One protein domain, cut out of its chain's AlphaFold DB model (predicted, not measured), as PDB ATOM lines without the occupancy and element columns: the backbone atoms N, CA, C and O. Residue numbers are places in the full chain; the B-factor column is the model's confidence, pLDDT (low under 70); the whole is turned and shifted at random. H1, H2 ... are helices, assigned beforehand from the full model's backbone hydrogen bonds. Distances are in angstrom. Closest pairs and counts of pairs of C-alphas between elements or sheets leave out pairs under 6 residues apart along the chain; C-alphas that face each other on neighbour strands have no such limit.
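AT A GLANCE: This is residues 2 to 84 of the 226 residues of the protein "MADF domain-containing protein" of Stylophora pistillata (UniProt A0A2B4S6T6). A small body is made by helices H2 and H4, which run opposite ways, and by the first part of H5, which crosses both steeply; H1 sticks out as a free arm along the longest axis, and residues 76 to 84 stick out at the other end of H5. Short H3 sits by the start of H4. The printed part has 83 residues with five named helices, H1 to H5, and no named strand: all helix. It is loose, with a radius of gyration of the C-alphas of 15.5 A, and spans 54 by 36 by 17 A.

HOW THE PARTS SIT: H1, residues 2 to 13, touches no helix. H2, residues 19 to 31, and H4, residues 46 to 59, only just touch, with 3 pairs of C-alphas within 8 A; the closest are Leu 25 and Leu 56, 7.5 A apart, at a shallow tilt of 30 degrees, opposite ways. H3, residues 41 to 44, touches H4 only at the corner, and only just, with 3 such pairs; the closest C-alphas are Ser 42 and Leu 48, 6.9 A apart. H5, residues 65 to 82, touches H4, the closest C-alphas being Tyr 53 and His 65, 6.3 A apart, and is about perpendicular to it at 87 degrees. H5 only just touches H2, with 3 such pairs, the closest C-alphas being Leu 25 and Trp 72, 7.7 A apart; they are about perpendicular at 88 degrees. Each O i to N i+4 pair is within hydrogen-bond range in H1, H2, H4 and H5; H3 is too short for one.

IN THESE COORDINATES: H1 begins at C-alpha 2 (-57.056, 70.258, 65.347) and is 16.8 A long. H2 is 18.4 A, H3 5.4 A and H4 20.0 A. H5, 26.0 A, ends at C-alpha 82 (-76.050, 38.714, 86.636).

THE WHOLE: The C-alphas of Lys 2 and Ser 39, 54.5 A apart, are the farthest. The printed part has no cut and no long link. Residues 2 to 4, 6 to 15 and 82 to 84 have pLDDT under 70.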
ATOM      1  N   LYS A   2     -55.859  70.855  65.991       62.19
ATOM      2  CA  LYS A   2     -57.056  70.258  65.347       62.19
ATOM      3  C   LYS A   2     -56.809  68.835  64.812       62.19
ATOM      4  O   LYS A   2     -57.642  67.961  65.014       62.19
ATOM      5  N   GLU A   3     -55.636  68.591  64.229       65.94
ATOM      6  CA  GLU A   3     -55.227  67.262  63.741       65.94
ATOM      7  C   GLU A   3     -55.038  66.234  64.867       65.94
ATOM      8  O   GLU A   3     -55.368  65.064  64.705       65.94
ATOM      9  N   ASP A   4     -54.560  66.667  66.034       67.38
ATOM     10  CA  ASP A   4     -54.360  65.792  67.197       67.38
ATOM     11  C   ASP A   4     -55.698  65.409  67.838       67.38
ATOM     12  O   ASP A   4     -55.886  64.270  68.257       67.38
ATOM     13  N   VAL A   5     -56.659  66.340  67.839       71.25
ATOM     14  CA  VAL A   5     -58.036  66.101  68.291       71.25
ATOM     15  C   VAL A   5     -58.761  65.144  67.345       71.25
ATOM     16  O   VAL A   5     -59.375  64.191  67.811       71.25
ATOM     17  N   LEU A   6     -58.637  65.320  66.023       63.91
ATOM     18  CA  LEU A   6     -59.219  64.396  65.040       63.91
ATOM     19  C   LEU A   6     -58.565  63.007  65.082       63.91
ATOM     20  O   LEU A   6     -59.255  61.995  64.966       63.91
ATOM     21  N   ARG A   7     -57.247  62.939  65.303       68.75
ATOM     22  CA  ARG A   7     -56.519  61.679  65.506       68.75
ATOM     23  C   ARG A   7     -56.946  60.985  66.800       68.75
ATOM     24  O   ARG A   7     -57.109  59.771  66.799       68.75
ATOM     25  N   SER A   8     -57.173  61.745  67.871       60.94
ATOM     26  CA  SER A   8     -57.665  61.238  69.156       60.94
ATOM     27  C   SER A   8     -59.112  60.742  69.071       60.94
ATOM     28  O   SER A   8     -59.405  59.664  69.578       60.94
ATOM     29  N   LEU A   9     -59.994  61.452  68.360       57.88
ATOM     30  CA  LEU A   9     -61.370  61.014  68.085       57.88
ATOM     31  C   LEU A   9     -61.400  59.716  67.267       57.88
ATOM     32  O   LEU A   9     -62.073  58.766  67.658       57.88
ATOM     33  N   ARG A  10     -60.589  59.623  66.206       57.06
ATOM     34  CA  ARG A  10     -60.466  58.400  65.394       57.06
ATOM     35  C   ARG A  10     -59.848  57.231  66.174       57.06
ATOM     36  O   ARG A  10     -60.242  56.085  65.981       57.06
ATOM     37  N   ALA A  11     -58.890  57.503  67.061       53.81
ATOM     38  CA  ALA A  11     -58.303  56.491  67.941       53.81
ATOM     39  C   ALA A  11     -59.292  55.999  69.013       53.81
ATOM     40  O   ALA A  11     -59.187  54.859  69.461       53.81
ATOM     41  N   LYS A  12     -60.261  56.836  69.402       51.47
ATOM     42  CA  LYS A  12     -61.297  56.490  70.379       51.47
ATOM     43  C   LYS A  12     -62.386  55.599  69.772       51.47
ATOM     44  O   LYS A  12     -62.733  54.592  70.376       51.47
ATOM     45  N   GLU A  13     -62.825  55.883  68.545       52.78
ATOM     46  CA  GLU A  13     -63.783  55.032  67.812       52.78
ATOM     47  C   GLU A  13     -63.217  53.644  67.471       52.78
ATOM     48  O   GLU A  13     -63.949  52.658  67.419       52.78
ATOM     49  N   GLY A  14     -61.898  53.530  67.288       53.66
ATOM     50  CA  GLY A  14     -61.245  52.260  66.972       53.66
ATOM     51  C   GLY A  14     -61.161  51.270  68.135       53.66
ATOM     52  O   GLY A  14     -60.899  50.096  67.890       53.66
ATOM     53  N   ASN A  15     -61.383  51.689  69.385       61.25
ATOM     54  CA  ASN A  15     -61.130  50.853  70.568       61.25
ATOM     55  C   ASN A  15     -62.399  50.421  71.319       61.25
ATOM     56  O   ASN A  15     -62.326  49.658  72.281       61.25
ATOM     57  N   GLU A  16     -63.569  50.894  70.891       77.94
ATOM     58  CA  GLU A  16     -64.835  50.547  71.531       77.94
ATOM     59  C   GLU A  16     -65.387  49.231  70.964       77.94
ATOM     60  O   GLU A  16     -65.422  48.987  69.755       77.94
ATOM     61  N   TRP A  17     -65.786  48.325  71.858       85.94
ATOM     62  CA  TRP A  17     -66.512  47.117  71.478       85.94
ATOM     63  C   TRP A  17     -67.950  47.498  71.168       85.94
ATOM     64  O   TRP A  17     -68.736  47.740  72.083       85.94
ATOM     65  N   THR A  18     -68.286  47.544  69.883       89.62
ATOM     66  CA  THR A  18     -69.668  47.756  69.462       89.62
ATOM     67  C   THR A  18     -70.525  46.547  69.837       89.62
ATOM     68  O   THR A  18     -70.027  45.429  70.028       89.62
ATOM     69  N   GLU A  19     -71.829  46.774  69.958       88.94
ATOM     70  CA  GLU A  19     -72.814  45.722  70.216       88.94
ATOM     71  C   GLU A  19     -72.728  44.626  69.149       88.94
ATOM     72  O   GLU A  19     -72.492  43.470  69.478       88.94
ATOM     73  N   ASN A  20     -72.712  45.019  67.876       90.50
ATOM     74  CA  ASN A  20     -72.568  44.122  66.733       90.50
ATOM     75  C   ASN A  20     -71.294  43.241  66.816       90.50
ATOM     76  O   ASN A  20     -71.352  42.025  66.635       90.50
ATOM     77  N   MET A  21     -70.134  43.812  67.169       91.44
ATOM     78  CA  MET A  21     -68.908  43.020  67.381       91.44
ATOM     79  C   MET A  21     -69.042  42.040  68.552       91.44
ATOM     80  O   MET A  21     -68.513  40.929  68.510       91.44
ATOM     81  N   THR A  22     -69.729  42.463  69.614       92.19
ATOM     82  CA  THR A  22     -69.977  41.638  70.800       92.19
ATOM     83  C   THR A  22     -70.909  40.472  70.461       92.19
ATOM     84  O   THR A  22     -70.631  39.344  70.861       92.19
ATOM     85  N   GLU A  23     -71.954  40.709  69.671       93.81
ATOM     86  CA  GLU A  23     -72.869  39.679  69.171       93.81
ATOM     87  C   GLU A  23     -72.144  38.655  68.297       93.81
ATOM     88  O   GLU A  23     -72.241  37.457  68.559       93.81
ATOM     89  N   HIS A  24     -71.343  39.106  67.325       93.56
ATOM     90  CA  HIS A  24     -70.544  38.212  66.480       93.56
ATOM     91  C   HIS A  24     -69.588  37.347  67.304       93.56
ATOM     92  O   HIS A  24     -69.440  36.155  67.031       93.56
ATOM     93  N   LEU A  25     -68.959  37.923  68.333       94.62
ATOM     94  CA  LEU A  25     -68.097  37.182  69.246       94.62
ATOM     95  C   LEU A  25     -68.877  36.097  70.000       94.62
ATOM     96  O   LEU A  25     -68.436  34.949  70.049       94.62
ATOM     97  N   ILE A  26     -70.026  36.449  70.581       94.69
ATOM     98  CA  ILE A  26     -70.867  35.511  71.337       94.69
ATOM     99  C   ILE A  26     -71.345  34.376  70.434       94.69
ATOM    100  O   ILE A  26     -71.209  33.206  70.789       94.69
ATOM    101  N   GLU A  27     -71.871  34.712  69.262       95.69
ATOM    102  CA  GLU A  27     -72.414  33.737  68.326       95.69
ATOM    103  C   GLU A  27     -71.324  32.791  67.811       95.69
ATOM    104  O   GLU A  27     -71.514  31.575  67.783       95.69
ATOM    105  N   TYR A  28     -70.126  33.310  67.531       95.25
ATOM    106  CA  TYR A  28     -68.992  32.471  67.161       95.25
ATOM    107  C   TYR A  28     -68.606  31.493  68.278       95.25
ATOM    108  O   TYR A  28     -68.391  30.312  68.011       95.25
ATOM    109  N   TYR A  29     -68.530  31.944  69.534       94.00
ATOM    110  CA  TYR A  29     -68.210  31.058  70.659       94.00
ATOM    111  C   TYR A  29     -69.291  29.998  70.894       94.00
ATOM    112  O   TYR A  29     -68.951  28.862  71.218       94.00
ATOM    113  N   LYS A  30     -70.569  30.331  70.680       92.38
ATOM    114  CA  LYS A  30     -71.679  29.366  70.750       92.38
ATOM    115  C   LYS A  30     -71.580  28.279  69.680       92.38
ATOM    116  O   LYS A  30     -71.907  27.137  69.961       92.38
ATOM    117  N   GLN A  31     -71.137  28.626  68.473       93.25
ATOM    118  CA  GLN A  31     -71.016  27.682  67.355       93.25
ATOM    119  C   GLN A  31     -69.732  26.838  67.402       93.25
ATOM    120  O   GLN A  31     -69.640  25.815  66.726       93.25
ATOM    121  N   ASN A  32     -68.718  27.275  68.154       91.69
ATOM    122  CA  ASN A  32     -67.390  26.665  68.155       91.69
ATOM    123  C   ASN A  32     -67.023  26.128  69.541       91.69
ATOM    124  O   ASN A  32     -66.206  26.709  70.261       91.69
ATOM    125  N   ASP A  33     -67.562  24.956  69.872       88.94
ATOM    126  CA  ASP A  33     -67.326  24.263  71.144       88.94
ATOM    127  C   ASP A  33     -65.842  24.038  71.444       88.94
ATOM    128  O   ASP A  33     -65.421  24.090  72.596       88.94
ATOM    129  N   LEU A  34     -65.000  23.877  70.420       88.69
ATOM    130  CA  LEU A  34     -63.545  23.722  70.567       88.69
ATOM    131  C   LEU A  34     -62.867  24.876  71.336       88.69
ATOM    132  O   LEU A  34     -61.733  24.739  71.805       88.69
ATOM    133  N   LEU A  35     -63.523  26.035  71.459       88.38
ATOM    134  CA  LEU A  35     -62.983  27.193  72.169       88.38
ATOM    135  C   LEU A  35     -63.222  27.156  73.681       88.38
ATOM    136  O   LEU A  35     -62.441  27.769  74.415       88.38
ATOM    137  N   TRP A  36     -64.242  26.440  74.155       87.31
ATOM    138  CA  TRP A  36     -64.664  26.468  75.563       87.31
ATOM    139  C   TRP A  36     -64.990  25.091  76.154       87.31
ATOM    140  O   TRP A  36     -64.959  24.942  77.374       87.31
ATOM    141  N   ASN A  37     -65.258  24.079  75.331       86.38
ATOM    142  CA  ASN A  37     -65.606  22.740  75.770       86.38
ATOM    143  C   ASN A  37     -64.351  21.878  75.967       86.38
ATOM    144  O   ASN A  37     -63.758  21.366  75.019       86.38
ATOM    145  N   HIS A  38     -63.960  21.687  77.225       84.38
ATOM    146  CA  HIS A  38     -62.740  20.970  77.594       84.38
ATOM    147  C   HIS A  38     -62.838  19.448  77.406       84.38
ATOM    148  O   HIS A  38     -61.814  18.771  77.488       84.38
ATOM    149  N   SER A  39     -64.039  18.898  77.185       84.56
ATOM    150  CA  SER A  39     -64.222  17.457  76.986       84.56
ATOM    151  C   SER A  39     -63.901  17.010  75.560       84.56
ATOM    152  O   SER A  39     -63.803  15.811  75.304       84.56
ATOM    153  N   LEU A  40     -63.747  17.948  74.621       80.31
ATOM    154  CA  LEU A  40     -63.450  17.640  73.228       80.31
ATOM    155  C   LEU A  40     -61.943  17.508  73.000       80.31
ATOM    156  O   LEU A  40     -61.148  18.339  73.437       80.31
ATOM    157  N   SER A  41     -61.535  16.507  72.219       81.19
ATOM    158  CA  SER A  41     -60.145  16.374  71.759       81.19
ATOM    159  C   SER A  41     -59.692  17.587  70.937       81.19
ATOM    160  O   SER A  41     -58.550  18.026  71.052       81.19
ATOM    161  N   SER A  42     -60.615  18.186  70.180       80.75
ATOM    162  CA  SER A  42     -60.407  19.417  69.413       80.75
ATOM    163  C   SER A  42     -60.053  20.631  70.280       80.75
ATOM    164  O   SER A  42     -59.375  21.533  69.800       80.75
ATOM    165  N   TYR A  43     -60.434  20.650  71.563       82.12
ATOM    166  CA  TYR A  43     -60.043  21.712  72.496       82.12
ATOM    167  C   TYR A  43     -58.554  21.654  72.870       82.12
ATOM    168  O   TYR A  43     -57.937  22.693  73.140       82.12
ATOM    169  N   LEU A  44     -57.974  20.446  72.885       80.94
ATOM    170  CA  LEU A  44     -56.548  20.214  73.137       80.94
ATOM    171  C   LEU A  44     -55.684  20.521  71.907       80.94
ATOM    172  O   LEU A  44     -54.477  20.740  72.048       80.94
ATOM    173  N   ASP A  45     -56.287  20.568  70.716       87.88
ATOM    174  CA  ASP A  45     -55.588  20.915  69.486       87.88
ATOM    175  C   ASP A  45     -55.314  22.423  69.420       87.88
ATOM    176  O   ASP A  45     -56.184  23.266  69.174       87.88
ATOM    177  N   ARG A  46     -54.042  22.769  69.626       86.25
ATOM    178  CA  ARG A  46     -53.574  24.149  69.561       86.25
ATOM    179  C   ARG A  46     -53.730  24.750  68.166       86.25
ATOM    180  O   ARG A  46     -54.044  25.932  68.076       86.25
ATOM    181  N   ASN A  47     -53.519  23.979  67.103       90.06
ATOM    182  CA  ASN A  47     -53.575  24.495  65.736       90.06
ATOM    183  C   ASN A  47     -55.010  24.855  65.355       90.06
ATOM    184  O   ASN A  47     -55.250  25.915  64.782       90.06
ATOM    185  N   LEU A  48     -55.969  24.010  65.736       88.44
ATOM    186  CA  LEU A  48     -57.386  24.256  65.478       88.44
ATOM    187  C   LEU A  48     -57.907  25.475  66.253       88.44
ATOM    188  O   LEU A  48     -58.696  26.273  65.736       88.44
ATOM    189  N   LYS A  49     -57.414  25.660  67.482       87.44
ATOM    190  CA  LYS A  49     -57.710  26.841  68.294       87.44
ATOM    191  C   LYS A  49     -57.114  28.115  67.690       87.44
ATOM    192  O   LYS A  49     -57.824  29.111  67.602       87.44
ATOM    193  N   GLU A  50     -55.859  28.087  67.238       89.31
ATOM    194  CA  GLU A  50     -55.245  29.223  66.529       89.31
ATOM    195  C   GLU A  50     -56.015  29.563  65.246       89.31
ATOM    196  O   GLU A  50     -56.367  30.719  65.052       89.31
ATOM    197  N   LEU A  51     -56.383  28.568  64.428       91.69
ATOM    198  CA  LEU A  51     -57.173  28.786  63.209       91.69
ATOM    199  C   LEU A  51     -58.521  29.464  63.505       91.69
ATOM    200  O   LEU A  51     -58.956  30.356  62.777       91.69
ATOM    201  N   SER A  52     -59.160  29.073  64.606       91.81
ATOM    202  CA  SER A  52     -60.416  29.679  65.049       91.81
ATOM    203  C   SER A  52     -60.237  31.136  65.484       91.81
ATOM    204  O   SER A  52     -61.093  31.966  65.188       91.81
ATOM    205  N   TYR A  53     -59.122  31.472  66.141       90.56
ATOM    206  CA  TYR A  53     -58.805  32.863  66.477       90.56
ATOM    207  C   TYR A  53     -58.437  33.694  65.246       90.56
ATOM    208  O   TYR A  53     -58.857  34.843  65.171       90.56
ATOM    209  N   THR A  54     -57.764  33.112  64.251       92.12
ATOM    210  CA  THR A  54     -57.527  33.771  62.958       92.12
ATOM    211  C   THR A  54     -58.844  34.128  62.269       92.12
ATOM    212  O   THR A  54     -59.018  35.250  61.807       92.12
ATOM    213  N   LYS A  55     -59.823  33.215  62.264       92.56
ATOM    214  CA  LYS A  55     -61.152  33.494  61.704       92.56
ATOM    215  C   LYS A  55     -61.896  34.584  62.486       92.56
ATOM    216  O   LYS A  55     -62.544  35.440  61.891       92.56
ATOM    217  N   LEU A  56     -61.777  34.594  63.814       92.38
ATOM    218  CA  LEU A  56     -62.312  35.677  64.647       92.38
ATOM    219  C   LEU A  56     -61.631  37.022  64.367       92.38
ATOM    220  O   LEU A  56     -62.308  38.044  64.372       92.38
ATOM    221  N   PHE A  57     -60.325  37.029  64.105       89.56
ATOM    222  CA  PHE A  57     -59.580  38.226  63.718       89.56
ATOM    223  C   PHE A  57     -60.079  38.804  62.385       89.56
ATOM    224  O   PHE A  57     -60.229  40.017  62.260       89.56
ATOM    225  N   GLU A  58     -60.395  37.945  61.411       90.19
ATOM    226  CA  GLU A  58     -60.998  38.362  60.137       90.19
ATOM    227  C   GLU A  58     -62.411  38.938  60.318       90.19
ATOM    228  O   GLU A  58     -62.756  39.938  59.689       90.19
ATOM    229  N   LEU A  59     -63.223  38.337  61.198       89.44
ATOM    230  CA  LEU A  59     -64.587  38.796  61.493       89.44
ATOM    231  C   LEU A  59     -64.624  40.083  62.333       89.44
ATOM    232  O   LEU A  59     -65.589  40.841  62.256       89.44
ATOM    233  N   LEU A  60     -63.593  40.327  63.142       89.62
ATOM    234  CA  LEU A  60     -63.501  41.450  64.076       89.62
ATOM    235  C   LEU A  60     -62.269  42.308  63.744       89.62
ATOM    236  O   LEU A  60     -61.263  42.264  64.464       89.62
ATOM    237  N   PRO A  61     -62.324  43.109  62.661       84.06
ATOM    238  CA  PRO A  61     -61.172  43.872  62.205       84.06
ATOM    239  C   PRO A  61     -60.719  44.875  63.269       84.06
ATOM    240  O   PRO A  61     -61.521  45.586  63.874       84.06
ATOM    241  N   GLY A  62     -59.405  44.946  63.489       83.06
ATOM    242  CA  GLY A  62     -58.811  45.852  64.478       83.06
ATOM    243  C   GLY A  62     -58.860  45.342  65.923       83.06
ATOM    244  O   GLY A  62     -58.629  46.124  66.847       83.06
ATOM    245  N   ARG A  63     -59.148  44.053  66.145       86.50
ATOM    246  CA  ARG A  63     -59.048  43.399  67.460       86.50
ATOM    247  C   ARG A  63     -57.930  42.369  67.442       86.50
ATOM    248  O   ARG A  63     -57.870  41.545  66.540       86.50
ATOM    249  N   SER A  64     -57.041  42.397  68.428       89.06
ATOM    250  CA  SER A  64     -56.023  41.352  68.571       89.06
ATOM    251  C   SER A  64     -56.621  40.070  69.165       89.06
ATOM    252  O   SER A  64     -57.691  40.082  69.780       89.06
ATOM    253  N   HIS A  65     -55.907  38.945  69.038       87.25
ATOM    254  CA  HIS A  65     -56.299  37.691  69.697       87.25
ATOM    255  C   HIS A  65     -56.447  37.860  71.217       87.25
ATOM    256  O   HIS A  65     -57.282  37.199  71.838       87.25
ATOM    257  N   ASP A  66     -55.639  38.730  71.822       87.56
ATOM    258  CA  ASP A  66     -55.679  38.982  73.258       87.56
ATOM    259  C   ASP A  66     -56.868  39.872  73.639       87.56
ATOM    260  O   ASP A  66     -57.530  39.580  74.636       87.56
ATOM    261  N   ASP A  67     -57.240  40.849  72.804       89.94
ATOM    262  CA  ASP A  67     -58.461  41.648  72.993       89.94
ATOM    263  C   ASP A  67     -59.715  40.779  72.932       89.94
ATOM    264  O   ASP A  67     -60.613  40.914  73.763       89.94
ATOM    265  N   ILE A  68     -59.765  39.850  71.974       91.38
ATOM    266  CA  ILE A  68     -60.870  38.902  71.797       91.38
ATOM    267  C   ILE A  68     -61.017  38.019  73.044       91.38
ATOM    268  O   ILE A  68     -62.110  37.900  73.606       91.38
ATOM    269  N   LYS A  69     -59.912  37.440  73.537       89.75
ATOM    270  CA  LYS A  69     -59.913  36.628  74.768       89.75
ATOM    271  C   LYS A  69     -60.294  37.452  75.994       89.75
ATOM    272  O   LYS A  69     -61.053  36.978  76.838       89.75
ATOM    273  N   SER A  70     -59.759  38.666  76.103       90.44
ATOM    274  CA  SER A  70     -60.048  39.593  77.197       90.44
ATOM    275  C   SER A  70     -61.536  39.935  77.232       90.44
ATOM    276  O   SER A  70     -62.197  39.729  78.251       90.44
ATOM    277  N   ARG A  71     -62.107  40.326  76.087       92.62
ATOM    278  CA  ARG A  71     -63.535  40.622  75.953       92.62
ATOM    279  C   ARG A  71     -64.404  39.422  76.301       92.62
ATOM    280  O   ARG A  71     -65.355  39.575  77.064       92.62
ATOM    281  N   TRP A  72     -64.060  38.231  75.813       93.50
ATOM    282  CA  TRP A  72     -64.779  37.006  76.164       93.50
ATOM    283  C   TRP A  72     -64.775  36.741  77.677       93.50
ATOM    284  O   TRP A  72     -65.796  36.373  78.258       93.50
ATOM    285  N   ASN A  73     -63.647  36.971  78.354       90.19
ATOM    286  CA  ASN A  73     -63.570  36.842  79.811       90.19
ATOM    287  C   ASN A  73     -64.438  37.873  80.547       90.19
ATOM    288  O   ASN A  73     -65.074  37.521  81.543       90.19
ATOM    289  N   VAL A  74     -64.503  39.113  80.054       91.00
ATOM    290  CA  VAL A  74     -65.404  40.145  80.590       91.00
ATOM    291  C   VAL A  74     -66.860  39.699  80.467       91.00
ATOM    292  O   VAL A  74     -67.572  39.711  81.466       91.00
ATOM    293  N   LEU A  75     -67.283  39.223  79.291       92.12
ATOM    294  CA  LEU A  75     -68.650  38.738  79.063       92.12
ATOM    295  C   LEU A  75     -69.017  37.584  80.002       92.12
ATOM    296  O   LEU A  75     -70.053  37.635  80.658       92.12
ATOM    297  N   LYS A  76     -68.131  36.588  80.153       88.44
ATOM    298  CA  LYS A  76     -68.323  35.501  81.127       88.44
ATOM    299  C   LYS A  76     -68.497  36.023  82.551       88.44
ATOM    300  O   LYS A  76     -69.301  35.476  83.300       88.44
ATOM    301  N   THR A  77     -67.733  37.046  82.933       89.44
ATOM    302  CA  THR A  77     -67.784  37.630  84.281       89.44
ATOM    303  C   THR A  77     -69.099  38.363  84.518       89.44
ATOM    304  O   THR A  77     -69.699  38.179  85.570       89.44
ATOM    305  N   ILE A  78     -69.550  39.161  83.545       88.69
ATOM    306  CA  ILE A  78     -70.834  39.872  83.601       88.69
ATOM    307  C   ILE A  78     -71.976  38.861  83.725       88.69
ATOM    308  O   ILE A  78     -72.707  38.898  84.708       88.69
ATOM    309  N   PHE A  79     -72.037  37.880  82.822       87.38
ATOM    310  CA  PHE A  79     -73.080  36.851  82.831       87.38
ATOM    311  C   PHE A  79     -73.088  36.019  84.125       87.38
ATOM    312  O   PHE A  79     -74.138  35.751  84.698       87.38
ATOM    313  N   SER A  80     -71.908  35.655  84.641       79.50
ATOM    314  CA  SER A  80     -71.801  34.910  85.907       79.50
ATOM    315  C   SER A  80     -72.211  35.731  87.133       79.50
ATOM    316  O   SER A  80     -72.495  35.141  88.173       79.50
ATOM    317  N   ARG A  81     -72.171  37.068  87.047       78.69
ATOM    318  CA  ARG A  81     -72.586  37.978  88.123       78.69
ATOM    319  C   ARG A  81     -74.082  38.261  88.060       78.69
ATOM    320  O   ARG A  81     -74.719  38.287  89.098       78.69
ATOM    321  N   GLU A  82     -74.624  38.451  86.861       69.56
ATOM    322  CA  GLU A  82     -76.050  38.714  86.636       69.56
ATOM    323  C   GLU A  82     -76.928  37.481  86.881       69.56
ATOM    324  O   GLU A  82     -78.079  37.627  87.258       69.56
ATOM    325  N   GLY A  83     -76.385  36.264  86.755       55.75
ATOM    326  CA  GLY A  83     -77.076  35.031  87.158       55.75
ATOM    327  C   GLY A  83     -77.155  34.793  88.675       55.75
ATOM    328  O   GLY A  83     -77.675  33.766  89.101       55.75
ATOM    329  N   SER A  84     -76.613  35.699  89.492       49.59
ATOM    330  CA  SER A  84     -76.798  35.725  90.944       49.59
ATOM    331  C   SER A  84     -77.356  37.095  91.313       49.59
ATOM    332  O   SER A  84     -76.588  38.051  91.386       49.59
TER     333      SER A  84